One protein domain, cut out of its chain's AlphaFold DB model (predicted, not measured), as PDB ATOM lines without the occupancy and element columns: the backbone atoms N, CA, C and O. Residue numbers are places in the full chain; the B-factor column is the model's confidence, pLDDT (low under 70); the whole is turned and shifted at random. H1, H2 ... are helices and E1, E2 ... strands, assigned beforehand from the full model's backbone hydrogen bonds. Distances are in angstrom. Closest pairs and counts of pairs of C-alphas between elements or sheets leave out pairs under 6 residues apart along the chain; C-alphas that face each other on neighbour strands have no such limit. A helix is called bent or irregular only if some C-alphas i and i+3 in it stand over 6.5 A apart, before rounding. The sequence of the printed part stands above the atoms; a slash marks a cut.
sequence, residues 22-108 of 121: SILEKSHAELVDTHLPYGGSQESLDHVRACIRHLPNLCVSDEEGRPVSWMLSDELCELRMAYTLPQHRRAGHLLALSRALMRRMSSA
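What this domain is: This is residues 22 to 108 of the 121 residues of the protein "Glycine N-acyltransferase-like protein" of Notothenia coriiceps (black rockcod) (UniProt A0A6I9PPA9). A small antiparallel sheet of three strands, E1, E2 and E3, is the middle of the domain; the longest helix, H3, covers one face slantwise, and the shorter helix H1 crosses the strands over the opposite face. H2 folds back from H1 as the second half of a helical hairpin and only grazes the sheet with its residues 48 to 54. The printed part has 87 residues, with three named helices and three named strands in the order H1 H2 E1 E2 E3 H3, and the class is mixed, helices and strands. The sheet runs E1 E2 E3, a meander, each strand the antiparallel neighbour of the one before. The whole is compact, with a radius of gyration of the C-alphas of 12.2 A, and rounded, with spans of 32 by 31 by 21 A.

How they stand to each other: E2, residues 67 to 73, is the inner strand of the sheet. E1, residues 58 to 61, is an edge strand and forms a hairpin with E2, antiparallel at 175 degrees between their directions. N 60 and O 69 are 2.7 A apart and N 71 and O 58 are 3.0 A apart, within hydrogen-bond range. E3, residues 79 to 84, is the other edge strand and forms a hairpin with E2, antiparallel at 173 degrees. There N 70 and O 83 are 2.9 A apart and N 83 and O 70 are 3.0 A apart, again within hydrogen-bond range. Residues 22 to 23, outside the named strands, pair antiparallel with residues 58 to 59 of E1. H3, residues 93 to 108, is on the sheet at a height of 8.2 A and lies over E2 and, only just, over E1, on which 3 of its 16 C-alphas fall. It runs slantwise to the strands, at 42 degrees to E2 on the local plane. The closest C-alphas of H3 and E1 are those of Leu 97 and Leu 58, 6.5 A apart. H1, residues 26 to 34, is on the opposite face at a height of 9.9 A. It runs across the strands, at 88 degrees to E2 on the local plane. It lies over E2 alone, but only just: 4 of its 9 C-alphas fall on E2, 2 on E1 and 2 on E3. H2, residues 42 to 54, touches H1, the closest C-alphas being those of Leu 45 and Asp 33, 5.6 A apart. The two run opposite ways at a steep tilt of 44 degrees. H3 is apart from both H1 and H2. In H2 and H3 every O i to N i+4 pair is within hydrogen-bond range; in H1 it is 3 of 5.

Where its parts are: E2 is 16.0 A long from first to last C-alpha, E3 13.8 A and E1 9.7 A. E1 begins at C-alpha 58, at (126.036, 6.194, 17.345). H3 measures 22.6 A and ends at C-alpha 108, at (115.515, -2.970, 22.825). H2 measures 18.7 A. H1, 13.9 A, begins at C-alpha 26, at (120.453, 16.244, 14.771), and is irregular: C-alphas 27 and 30 are 7.3 A apart.

The domain as a whole: The two C-alphas farthest apart are those of Ser 41 and Ser 107, at 34.5 A. The printed part has no cut. No link is long: those from H2 to E1, E1 to E2 and E2 to E3 are tight, and those from H1 to H2 and E3 to H3 are short. The mean pLDDT of the printed part is 84.1; residues 55 to 56, 75 to 77, 80 and 106 to 108 are under 70.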
ATOM      1  N   SER A  22     129.154   8.137  21.616       87.38
ATOM      2  CA  SER A  22     128.043   9.034  21.929       87.38
ATOM      3  C   SER A  22     126.863   8.796  20.988       87.38
ATOM      4  O   SER A  22     126.968   8.098  19.977       87.38
ATOM      5  N   ILE A  23     125.703   9.352  21.340       86.38
ATOM      6  CA  ILE A  23     124.535   9.363  20.454       86.38
ATOM      7  C   ILE A  23     124.768  10.413  19.377       86.38
ATOM      8  O   ILE A  23     125.196  11.529  19.666       86.38
ATOM      9  N   LEU A  24     124.458  10.059  18.138       87.06
ATOM     10  CA  LEU A  24     124.492  11.017  17.055       87.06
ATOM     11  C   LEU A  24     123.246  11.909  17.118       87.06
ATOM     12  O   LEU A  24     122.124  11.438  16.961       87.06
ATOM     13  N   GLU A  25     123.448  13.200  17.356       86.69
ATOM     14  CA  GLU A  25     122.363  14.187  17.418       86.69
ATOM     15  C   GLU A  25     122.075  14.875  16.077       86.69
ATOM     16  O   GLU A  25     122.898  14.873  15.161       86.69
ATOM     17  N   LYS A  26     120.911  15.535  15.981       85.56
ATOM     18  CA  LYS A  26     120.453  16.244  14.771       85.56
ATOM     19  C   LYS A  26     121.412  17.355  14.321       85.56
ATOM     20  O   LYS A  26     121.492  17.622  13.125       85.56
ATOM     21  N   SER A  27     122.139  17.976  15.251       89.19
ATOM     22  CA  SER A  27     123.186  18.971  14.970       89.19
ATOM     23  C   SER A  27     124.312  18.423  14.086       89.19
ATOM     24  O   SER A  27     124.942  19.184  13.362       89.19
ATOM     25  N   HIS A  28     124.532  17.107  14.086       90.50
ATOM     26  CA  HIS A  28     125.572  16.452  13.293       90.50
ATOM     27  C   HIS A  28     125.103  16.030  11.892       90.50
ATOM     28  O   HIS A  28     125.898  15.499  11.120       90.50
ATOM     29  N   ALA A  29     123.825  16.238  11.551       90.44
ATOM     30  CA  ALA A  29     123.248  15.755  10.297       90.44
ATOM     31  C   ALA A  29     123.956  16.322   9.058       90.44
ATOM     32  O   ALA A  29     124.180  15.589   8.103       90.44
ATOM     33  N   GLU A  30     124.353  17.596   9.092       92.12
ATOM     34  CA  GLU A  30     125.050  18.252   7.975       92.12
ATOM     35  C   GLU A  30     126.439  17.657   7.727       92.12
ATOM     36  O   GLU A  30     126.834  17.449   6.578       92.12
ATOM     37  N   LEU A  31     127.159  17.318   8.802       91.75
ATOM     38  CA  LEU A  31     128.450  16.640   8.706       91.75
ATOM     39  C   LEU A  31     128.281  15.262   8.059       91.75
ATOM     40  O   LEU A  31     129.012  14.923   7.133       91.75
ATOM     41  N   VAL A  32     127.308  14.480   8.532       89.69
ATOM     42  CA  VAL A  32     127.035  13.148   7.981       89.69
ATOM     43  C   VAL A  32     126.651  13.242   6.512       89.69
ATOM     44  O   VAL A  32     127.253  12.542   5.703       89.69
ATOM     45  N   ASP A  33     125.708  14.125   6.171       91.62
ATOM     46  CA  ASP A  33     125.229  14.332   4.805       91.62
ATOM     47  C   ASP A  33     126.380  14.672   3.854       91.62
ATOM     48  O   ASP A  33     126.560  13.995   2.851       91.62
ATOM     49  N   THR A  34     127.253  15.612   4.224       91.31
ATOM     50  CA  THR A  34     128.406  16.026   3.398       91.31
ATOM     51  C   THR A  34     129.339  14.864   3.030       91.31
ATOM     52  O   THR A  34     130.004  14.886   1.995       91.31
ATOM     53  N   HIS A  35     129.407  13.836   3.874       89.75
ATOM     54  CA  HIS A  35     130.274  12.677   3.683       89.75
ATOM     55  C   HIS A  35     129.559  11.464   3.067       89.75
ATOM     56  O   HIS A  35     130.198  10.425   2.862       89.75
ATOM     57  N   LEU A  36     128.267  11.576   2.744       85.00
ATOM     58  CA  LEU A  36     127.554  10.554   1.992       85.00
ATOM     59  C   LEU A  36     127.905  10.622   0.500       85.00
ATOM     60  O   LEU A  36     128.019  11.711  -0.058       85.00
ATOM     61  N   PRO A  37     127.987   9.471  -0.196       82.56
ATOM     62  CA  PRO A  37     128.216   9.445  -1.644       82.56
ATOM     63  C   PRO A  37     127.176  10.222  -2.467       82.56
ATOM     64  O   PRO A  37     127.466  10.634  -3.584       82.56
ATOM     65  N   TYR A  38     125.968  10.385  -1.926       82.62
ATOM     66  CA  TYR A  38     124.820  11.063  -2.537       82.62
ATOM     67  C   TYR A  38     124.344  12.268  -1.704       82.62
ATOM     68  O   TYR A  38     123.192  12.681  -1.810       82.62
ATOM     69  N   GLY A  39     125.207  12.787  -0.830       88.00
ATOM     70  CA  GLY A  39     124.894  13.920   0.033       88.00
ATOM     71  C   GLY A  39     124.962  15.280  -0.659       88.00
ATOM     72  O   GLY A  39     125.310  15.387  -1.836       88.00
ATOM     73  N   GLY A  40     124.664  16.336   0.098       88.94
ATOM     74  CA  GLY A  40     124.734  17.726  -0.357       88.94
ATOM     75  C   GLY A  40     123.424  18.272  -0.929       88.94
ATOM     76  O   GLY A  40     123.419  19.350  -1.523       88.94
ATOM     77  N   SER A  41     122.313  17.553  -0.759       92.50
ATOM     78  CA  SER A  41     120.976  17.982  -1.175       92.50
ATOM     79  C   SER A  41     120.052  18.167   0.033       92.50
ATOM     80  O   SER A  41     120.260  17.579   1.092       92.50
ATOM     81  N   GLN A  42     118.989  18.960  -0.122       92.19
ATOM     82  CA  GLN A  42     117.993  19.113   0.946       92.19
ATOM     83  C   GLN A  42     117.302  17.777   1.270       92.19
ATOM     84  O   GLN A  42     117.056  17.474   2.434       92.19
ATOM     85  N   GLU A  43     117.052  16.956   0.247       90.06
ATOM     86  CA  GLU A  43     116.436  15.634   0.384       90.06
ATOM     87  C   GLU A  43     117.325  14.665   1.176       90.06
ATOM     88  O   GLU A  43     116.857  14.025   2.119       90.06
ATOM     89  N   SER A  44     118.620  14.599   0.853       89.31
ATOM     90  CA  SER A  44     119.572  13.741   1.565       89.31
ATOM     91  C   SER A  44     119.755  14.187   3.020       89.31
ATOM     92  O   SER A  44     119.737  13.351   3.927       89.31
ATOM     93  N   LEU A  45     119.803  15.497   3.274       91.19
ATOM     94  CA  LEU A  45     119.893  16.038   4.628       91.19
ATOM     95  C   LEU A  45     118.645  15.722   5.465       91.19
ATOM     96  O   LEU A  45     118.755  15.360   6.641       91.19
ATOM     97  N   ASP A  46     117.454  15.840   4.880       90.38
ATOM     98  CA  ASP A  46     116.209  15.509   5.573       90.38
ATOM     99  C   ASP A  46     116.075  14.004   5.824       90.38
ATOM    100  O   ASP A  46     115.630  13.609   6.908       90.38
ATOM    101  N   HIS A  47     116.565  13.165   4.907       87.12
ATOM    102  CA  HIS A  47     116.690  11.725   5.127       87.12
ATOM    103  C   HIS A  47     117.619  11.406   6.311       87.12
ATOM    104  O   HIS A  47     117.218  10.703   7.239       87.12
ATOM    105  N   VAL A  48     118.820  11.994   6.358       89.06
ATOM    106  CA  VAL A  48     119.762  11.814   7.478       89.06
ATOM    107  C   VAL A  48     119.139  12.249   8.808       89.06
ATOM    108  O   VAL A  48     119.225  11.530   9.807       89.06
ATOM    109  N   ARG A  49     118.459  13.404   8.838       90.12
ATOM    110  CA  ARG A  49     117.747  13.894  10.033       90.12
ATOM    111  C   ARG A  49     116.647  12.934  10.478       90.12
ATOM    112  O   ARG A  49     116.467  12.745  11.683       90.12
ATOM    113  N   ALA A  50     115.915  12.341   9.535       86.88
ATOM    114  CA  ALA A  50     114.908  11.336   9.835       86.88
ATOM    115  C   ALA A  50     115.552  10.086  10.448       86.88
ATOM    116  O   ALA A  50     115.119   9.656  11.515       86.88
ATOM    117  N   CYS A  51     116.628   9.552   9.867       84.50
ATOM    118  CA  CYS A  51     117.332   8.396  10.428       84.50
ATOM    119  C   CYS A  51     117.827   8.663  11.856       84.50
ATOM    120  O   CYS A  51     117.580   7.854  12.750       84.50
ATOM    121  N   ILE A  52     118.443   9.828  12.098       87.69
ATOM    122  CA  ILE A  52     118.919  10.258  13.425       87.69
ATOM    123  C   ILE A  52     117.794  10.268  14.469       87.69
ATOM    124  O   ILE A  52     118.023   9.897  15.617       87.69
ATOM    125  N   ARG A  53     116.579  10.676  14.089       82.19
ATOM    126  CA  ARG A  53     115.446  10.791  15.016       82.19
ATOM    127  C   ARG A  53     114.901   9.440  15.478       82.19
ATOM    128  O   ARG A  53     114.473   9.332  16.622       82.19
ATOM    129  N   HIS A  54     114.834   8.454  14.587       73.62
ATOM    130  CA  HIS A  54     114.072   7.226  14.849       73.62
ATOM    131  C   HIS A  54     114.909   6.096  15.444       73.62
ATOM    132  O   HIS A  54     114.352   5.209  16.087       73.62
ATOM    133  N   LEU A  55     116.227   6.116  15.252       68.50
ATOM    134  CA  LEU A  55     117.102   5.023  15.661       68.50
ATOM    135  C   LEU A  55     118.242   5.524  16.538       68.50
ATOM    136  O   LEU A  55     118.692   6.661  16.382       68.50
ATOM    137  N   PRO A  56     118.745   4.684  17.459       68.31
ATOM    138  CA  PRO A  56     119.857   5.050  18.315       68.31
ATOM    139  C   PRO A  56     121.171   5.017  17.527       68.31
ATOM    140  O   PRO A  56     122.019   4.169  17.777       68.31
ATOM    141  N   ASN A  57     121.338   5.926  16.570       83.94
ATOM    142  CA  ASN A  57     122.561   6.054  15.795       83.94
ATOM    143  C   ASN A  57     123.697   6.525  16.701       83.94
ATOM    144  O   ASN A  57     123.505   7.355  17.594       83.94
ATOM    145  N   LEU A  58     124.882   5.962  16.487       88.62
ATOM    146  CA  LEU A  58     126.036   6.194  17.345       88.62
ATOM    147  C   LEU A  58     127.159   6.862  16.562       88.62
ATOM    148  O   LEU A  58     127.365   6.606  15.371       88.62
ATOM    149  N   CYS A  59     127.925   7.675  17.275       91.44
ATOM    150  CA  CYS A  59     129.174   8.234  16.805       91.44
ATOM    151  C   CYS A  59     130.289   8.015  17.817       91.44
ATOM    152  O   CYS A  59     130.066   7.718  18.985       91.44
ATOM    153  N   VAL A  60     131.503   8.127  17.313       90.81
ATOM    154  CA  VAL A  60     132.730   8.281  18.068       90.81
ATOM    155  C   VAL A  60     133.151   9.730  17.893       90.81
ATOM    156  O   VAL A  60     133.250  10.191  16.750       90.81
ATOM    157  N   SER A  61     133.401  10.420  19.001       89.06
ATOM    158  CA  SER A  61     133.801  11.829  18.998       89.06
ATOM    159  C   SER A  61     135.263  12.017  19.399       89.06
ATOM    160  O   SER A  61     135.792  11.223  20.173       89.06
ATOM    161  N   ASP A  62     135.907  13.061  18.876       85.88
ATOM    162  CA  ASP A  62     137.211  13.532  19.362       85.88
ATOM    163  C   ASP A  62     137.114  14.183  20.756       85.88
ATOM    164  O   ASP A  62     136.052  14.213  21.388       85.88
ATOM    165  N   GLU A  63     138.248  14.678  21.253       83.62
ATOM    166  CA  GLU A  63     138.353  15.358  22.548       83.62
ATOM    167  C   GLU A  63     137.524  16.652  22.596       83.62
ATOM    168  O   GLU A  63     137.055  17.049  23.662       83.62
ATOM    169  N   GLU A  64     137.273  17.280  21.442       84.69
ATOM    170  CA  GLU A  64     136.396  18.441  21.295       84.69
ATOM    171  C   GLU A  64     134.908  18.079  21.131       84.69
ATOM    172  O   GLU A  64     134.071  18.968  20.957       84.69
ATOM    173  N   GLY A  65     134.555  16.791  21.185       82.19
ATOM    174  CA  GLY A  65     133.181  16.307  21.074       82.19
ATOM    175  C   GLY A  65     132.653  16.210  19.640       82.19
ATOM    176  O   GLY A  65     131.480  15.879  19.449       82.19
ATOM    177  N   ARG A  66     133.483  16.438  18.619       87.38
ATOM    178  CA  ARG A  66     133.069  16.396  17.210       87.38
ATOM    179  C   ARG A  66     133.070  14.956  16.699       87.38
ATOM    180  O   ARG A  66     134.035  14.231  16.933       87.38
ATOM    181  N   PRO A  67     132.036  14.517  15.960       90.56
ATOM    182  CA  PRO A  67     132.013  13.171  15.397       90.56
ATOM    183  C   PRO A  67     133.155  12.941  14.397       90.56
ATOM    184  O   PRO A  67     133.212  13.575  13.345       90.56
ATOM    185  N   VAL A  68     134.025  11.976  14.688       91.44
ATOM    186  CA  VAL A  68     135.120  11.549  13.796       91.44
ATOM    187  C   VAL A  68     134.844  10.210  13.118       91.44
ATOM    188  O   VAL A  68     135.435   9.871  12.088       91.44
ATOM    189  N   SER A  69     133.919   9.435  13.679       92.00
ATOM    190  CA  SER A  69     133.354   8.251  13.045       92.00
ATOM    191  C   SER A  69     131.896   8.110  13.443       92.00
ATOM    192  O   SER A  69     131.533   8.389  14.579       92.00
ATOM    193  N   TRP A  70     131.048   7.654  12.536       91.88
ATOM    194  CA  TRP A  70     129.634   7.442  12.824       91.88
ATOM    195  C   TRP A  70     129.103   6.249  12.064       91.88
ATOM    196  O   TRP A  70     129.709   5.752  11.109       91.88
ATOM    197  N   MET A  71     127.955   5.788  12.534       88.00
ATOM    198  CA  MET A  71     127.274   4.659  11.958       88.00
ATOM    199  C   MET A  71     125.768   4.879  12.063       88.00
ATOM    200  O   MET A  71     125.201   4.851  13.158       88.00
ATOM    201  N   LEU A  72     125.157   5.145  10.907       83.25
ATOM    202  CA  LEU A  72     123.716   5.301  10.757       83.25
ATOM    203  C   LEU A  72     123.086   4.010  10.235       83.25
ATOM    204  O   LEU A  72     123.565   3.429   9.253       83.25
ATOM    205  N   SER A  73     121.977   3.639  10.860       77.69
ATOM    206  CA  SER A  73     121.023   2.669  10.340       77.69
ATOM    207  C   SER A  73     119.809   3.391   9.755       77.69
ATOM    208  O   SER A  73     119.402   4.441  10.259       77.69
ATOM    209  N   ASP A  74     119.240   2.837   8.690       74.19
ATOM    210  CA  ASP A  74     117.940   3.262   8.170       74.19
ATOM    211  C   ASP A  74     116.782   2.518   8.860       74.19
ATOM    212  O   ASP A  74     117.001   1.695   9.749       74.19
ATOM    213  N   GLU A  75     115.540   2.793   8.451       68.69
ATOM    214  CA  GLU A  75     114.327   2.179   9.019       68.69
ATOM    215  C   GLU A  75     114.299   0.642   8.923       68.69
ATOM    216  O   GLU A  75     113.617  -0.008   9.714       68.69
ATOM    217  N   LEU A  76     115.073   0.048   8.008       69.31
ATOM    218  CA  LEU A  76     115.221  -1.401   7.860       69.31
ATOM    219  C   LEU A  76     116.336  -1.974   8.749       69.31
ATOM    220  O   LEU A  76     116.661  -3.158   8.660       69.31
ATOM    221  N   CYS A  77     116.922  -1.148   9.619       67.44
ATOM    222  CA  CYS A  77     118.125  -1.444  10.392       67.44
ATOM    223  C   CYS A  77     119.350  -1.756   9.512       67.44
ATOM    224  O   CYS A  77     120.349  -2.283  10.014       67.44
ATOM    225  N   GLU A  78     119.322  -1.403   8.222       71.38
ATOM    226  CA  GLU A  78     120.468  -1.582   7.345       71.38
ATOM    227  C   GLU A  78     121.523  -0.523   7.648       71.38
ATOM    228  O   GLU A  78     121.274   0.683   7.711       71.38
ATOM    229  N   LEU A  79     122.754  -0.991   7.812       71.06
ATOM    230  CA  LEU A  79     123.929  -0.163   8.034       71.06
ATOM    231  C   LEU A  79     124.401   0.444   6.715       71.06
ATOM    232  O   LEU A  79     125.292  -0.089   6.056       71.06
ATOM    233  N   ARG A  80     123.786   1.558   6.317       67.50
ATOM    234  CA  ARG A  80     124.014   2.172   4.996       67.50
ATOM    235  C   ARG A  80     124.952   3.373   5.015       67.50
ATOM    236  O   ARG A  80     125.436   3.785   3.967       67.50
ATOM    237  N   MET A  81     125.211   3.943   6.188       78.44
ATOM    238  CA  MET A  81     125.843   5.261   6.323       78.44
ATOM    239  C   MET A  81     126.926   5.247   7.412       78.44
ATOM    240  O   MET A  81     126.899   6.013   8.376       78.44
ATOM    241  N   ALA A  82     127.870   4.314   7.281       87.25
ATOM    242  CA  ALA A  82     129.040   4.210   8.145       87.25
ATOM    243  C   ALA A  82     130.222   4.981   7.545       87.25
ATOM    244  O   ALA A  82     130.576   4.770   6.385       87.25
ATOM    245  N   TYR A  83     130.868   5.835   8.337       89.81
ATOM    246  CA  TYR A  83     132.047   6.569   7.887       89.81
ATOM    247  C   TYR A  83     133.035   6.819   9.030       89.81
ATOM    248  O   TYR A  83     132.673   6.901  10.207       89.81
ATOM    249  N   THR A  84     134.308   6.945   8.665       90.81
ATOM    250  CA  THR A  84     135.391   7.382   9.549       90.81
ATOM    251  C   THR A  84     136.243   8.387   8.792       90.81
ATOM    252  O   THR A  84     136.715   8.091   7.680       90.81
ATOM    253  N   LEU A  85     136.459   9.551   9.406       89.44
ATOM    254  CA  LEU A  85     137.340  10.582   8.874       89.44
ATOM    255  C   LEU A  85     138.715   9.979   8.540       89.44
ATOM    256  O   LEU A  85     139.211   9.149   9.308       89.44
ATOM    257  N   PRO A  86     139.348  10.357   7.412       86.31
ATOM    258  CA  PRO A  86     140.614   9.774   6.965       86.31
ATOM    259  C   PRO A  86     141.701   9.695   8.043       86.31
ATOM    260  O   PRO A  86     142.413   8.695   8.106       86.31
ATOM    261  N   GLN A  87     141.778  10.710   8.905       86.44
ATOM    262  CA  GLN A  87     142.757  10.842   9.986       86.44
ATOM    263  C   GLN A  87     142.553   9.812  11.108       86.44
ATOM    264  O   GLN A  87     143.514   9.427  11.761       86.44
ATOM    265  N   HIS A  88     141.324   9.320  11.293       84.06
ATOM    266  CA  HIS A  88     140.939   8.383  12.356       84.06
ATOM    267  C   HIS A  88     140.747   6.944  11.843       84.06
ATOM    268  O   HIS A  88     140.221   6.068  12.533       84.06
ATOM    269  N   ARG A  89     141.138   6.659  10.596       84.31
ATOM    270  CA  ARG A  89     141.022   5.306  10.033       84.31
ATOM    271  C   ARG A  89     142.025   4.355  10.681       84.31
ATOM    272  O   ARG A  89     143.048   4.756  11.217       84.31
ATOM    273  N   ARG A  90     141.743   3.052  10.569       81.81
ATOM    274  CA  ARG A  90     142.577   1.949  11.098       81.81
ATOM    275  C   ARG A  90     142.686   1.907  12.632       81.81
ATOM    276  O   ARG A  90     143.446   1.099  13.146       81.81
ATOM    277  N   ALA A  91     141.858   2.675  13.343       82.06
ATOM    278  CA  ALA A  91     141.745   2.668  14.806       82.06
ATOM    279  C   ALA A  91     140.546   1.843  15.338       82.06
ATOM    280  O   ALA A  91     140.208   1.898  16.514       82.06
ATOM    281  N   GLY A  92     139.854   1.083  14.480       84.19
ATOM    282  CA  GLY A  92     138.779   0.171  14.907       84.19
ATOM    283  C   GLY A  92     137.447   0.829  15.307       84.19
ATOM    284  O   GLY A  92     136.563   0.130  15.801       84.19
ATOM    285  N   HIS A  93     137.254   2.131  15.060       85.94
ATOM    286  CA  HIS A  93     136.045   2.867  15.459       85.94
ATOM    287  C   HIS A  93     134.735   2.258  14.937       85.94
ATOM    288  O   HIS A  93     133.805   2.065  15.718       85.94
ATOM    289  N   LEU A  94     134.664   1.857  13.661       86.69
ATOM    290  CA  LEU A  94     133.458   1.219  13.107       86.69
ATOM    291  C   LEU A  94     133.123  -0.117  13.782       86.69
ATOM    292  O   LEU A  94     131.953  -0.425  13.993       86.69
ATOM    293  N   LEU A  95     134.133  -0.903  14.168       86.00
ATOM    294  CA  LEU A  95     133.922  -2.156  14.901       86.00
ATOM    295  C   LEU A  95     133.406  -1.895  16.324       86.00
ATOM    296  O   LEU A  95     132.584  -2.647  16.846       86.00
ATOM    297  N   ALA A  96     133.894  -0.837  16.968       86.75
ATOM    298  CA  ALA A  96     133.411  -0.430  18.280       86.75
ATOM    299  C   ALA A  96     131.950   0.038  18.213       86.75
ATOM    300  O   ALA A  96     131.122  -0.417  19.008       86.75
ATOM    301  N   LEU A  97     131.626   0.864  17.212       87.19
ATOM    302  CA  LEU A  97     130.269   1.323  16.934       87.19
ATOM    303  C   LEU A  97     129.331   0.149  16.657       87.19
ATOM    304  O   LEU A  97     128.264   0.082  17.264       87.19
ATOM    305  N   SER A  98     129.716  -0.806  15.804       82.25
ATOM    306  CA  SER A  98     128.858  -1.953  15.469       82.25
ATOM    307  C   SER A  98     128.547  -2.814  16.686       82.25
ATOM    308  O   SER A  98     127.391  -3.165  16.922       82.25
ATOM    309  N   ARG A  99     129.543  -3.076  17.538       83.94
ATOM    310  CA  ARG A  99     129.350  -3.776  18.815       83.94
ATOM    311  C   ARG A  99     128.459  -3.010  19.786       83.94
ATOM    312  O   ARG A  99     127.741  -3.638  20.567       83.94
ATOM    313  N   ALA A 100     128.537  -1.683  19.807       84.12
ATOM    314  CA  ALA A 100     127.686  -0.857  20.655       84.12
ATOM    315  C   ALA A 100     126.233  -0.842  20.149       84.12
ATOM    316  O   ALA A 100     125.321  -1.067  20.944       84.12
ATOM    317  N   LEU A 101     126.024  -0.687  18.836       81.12
ATOM    318  CA  LEU A 101     124.697  -0.766  18.221       81.12
ATOM    319  C   LEU A 101     124.051  -2.132  18.432       81.12
ATOM    320  O   LEU A 101     122.916  -2.188  18.894       81.12
ATOM    321  N   MET A 102     124.770  -3.225  18.158       80.81
ATOM    322  CA  MET A 102     124.240  -4.578  18.356       80.81
ATOM    323  C   MET A 102     123.774  -4.787  19.797       80.81
ATOM    324  O   MET A 102     122.651  -5.222  20.016       80.81
ATOM    325  N   ARG A 103     124.587  -4.403  20.790       81.88
ATOM    326  CA  ARG A 103     124.195  -4.502  22.204       81.88
ATOM    327  C   ARG A 103     122.939  -3.689  22.514       81.88
ATOM    328  O   ARG A 103     122.049  -4.192  23.189       81.88
ATOM    329  N   ARG A 104     122.844  -2.465  21.990       77.12
ATOM    330  CA  ARG A 104     121.705  -1.570  22.226       77.12
ATOM    331  C   ARG A 104     120.414  -2.063  21.566       77.12
ATOM    332  O   ARG A 104     119.359  -1.986  22.187       77.12
ATOM    333  N   MET A 105     120.500  -2.603  20.352       72.75
ATOM    334  CA  MET A 105     119.358  -3.193  19.645       72.75
ATOM    335  C   MET A 105     118.906  -4.503  20.296       72.75
ATOM    336  O   MET A 105     117.708  -4.702  20.483       72.75
ATOM    337  N   SER A 106     119.839  -5.352  20.737       69.88
ATOM    338  CA  SER A 106     119.504  -6.564  21.494       69.88
ATOM    339  C   SER A 106     118.778  -6.250  22.805       69.88
ATOM    340  O   SER A 106     117.855  -6.970  23.171       69.88
ATOM    341  N   SER A 107     119.137  -5.163  23.497       67.44
ATOM    342  CA  SER A 107     118.409  -4.715  24.693       67.44
ATOM    343  C   SER A 107     117.013  -4.161  24.386       67.44
ATOM    344  O   SER A 107     116.120  -4.313  25.210       67.44
ATOM    345  N   ALA A 108     116.808  -3.537  23.221       62.38
ATOM    346  CA  ALA A 108     115.515  -2.970  22.825       62.38
ATOM    347  C   ALA A 108     114.528  -4.019  22.274       62.38
ATOM    348  O   ALA A 108     113.321  -3.874  22.448       62.38
TER     349      ALA A 108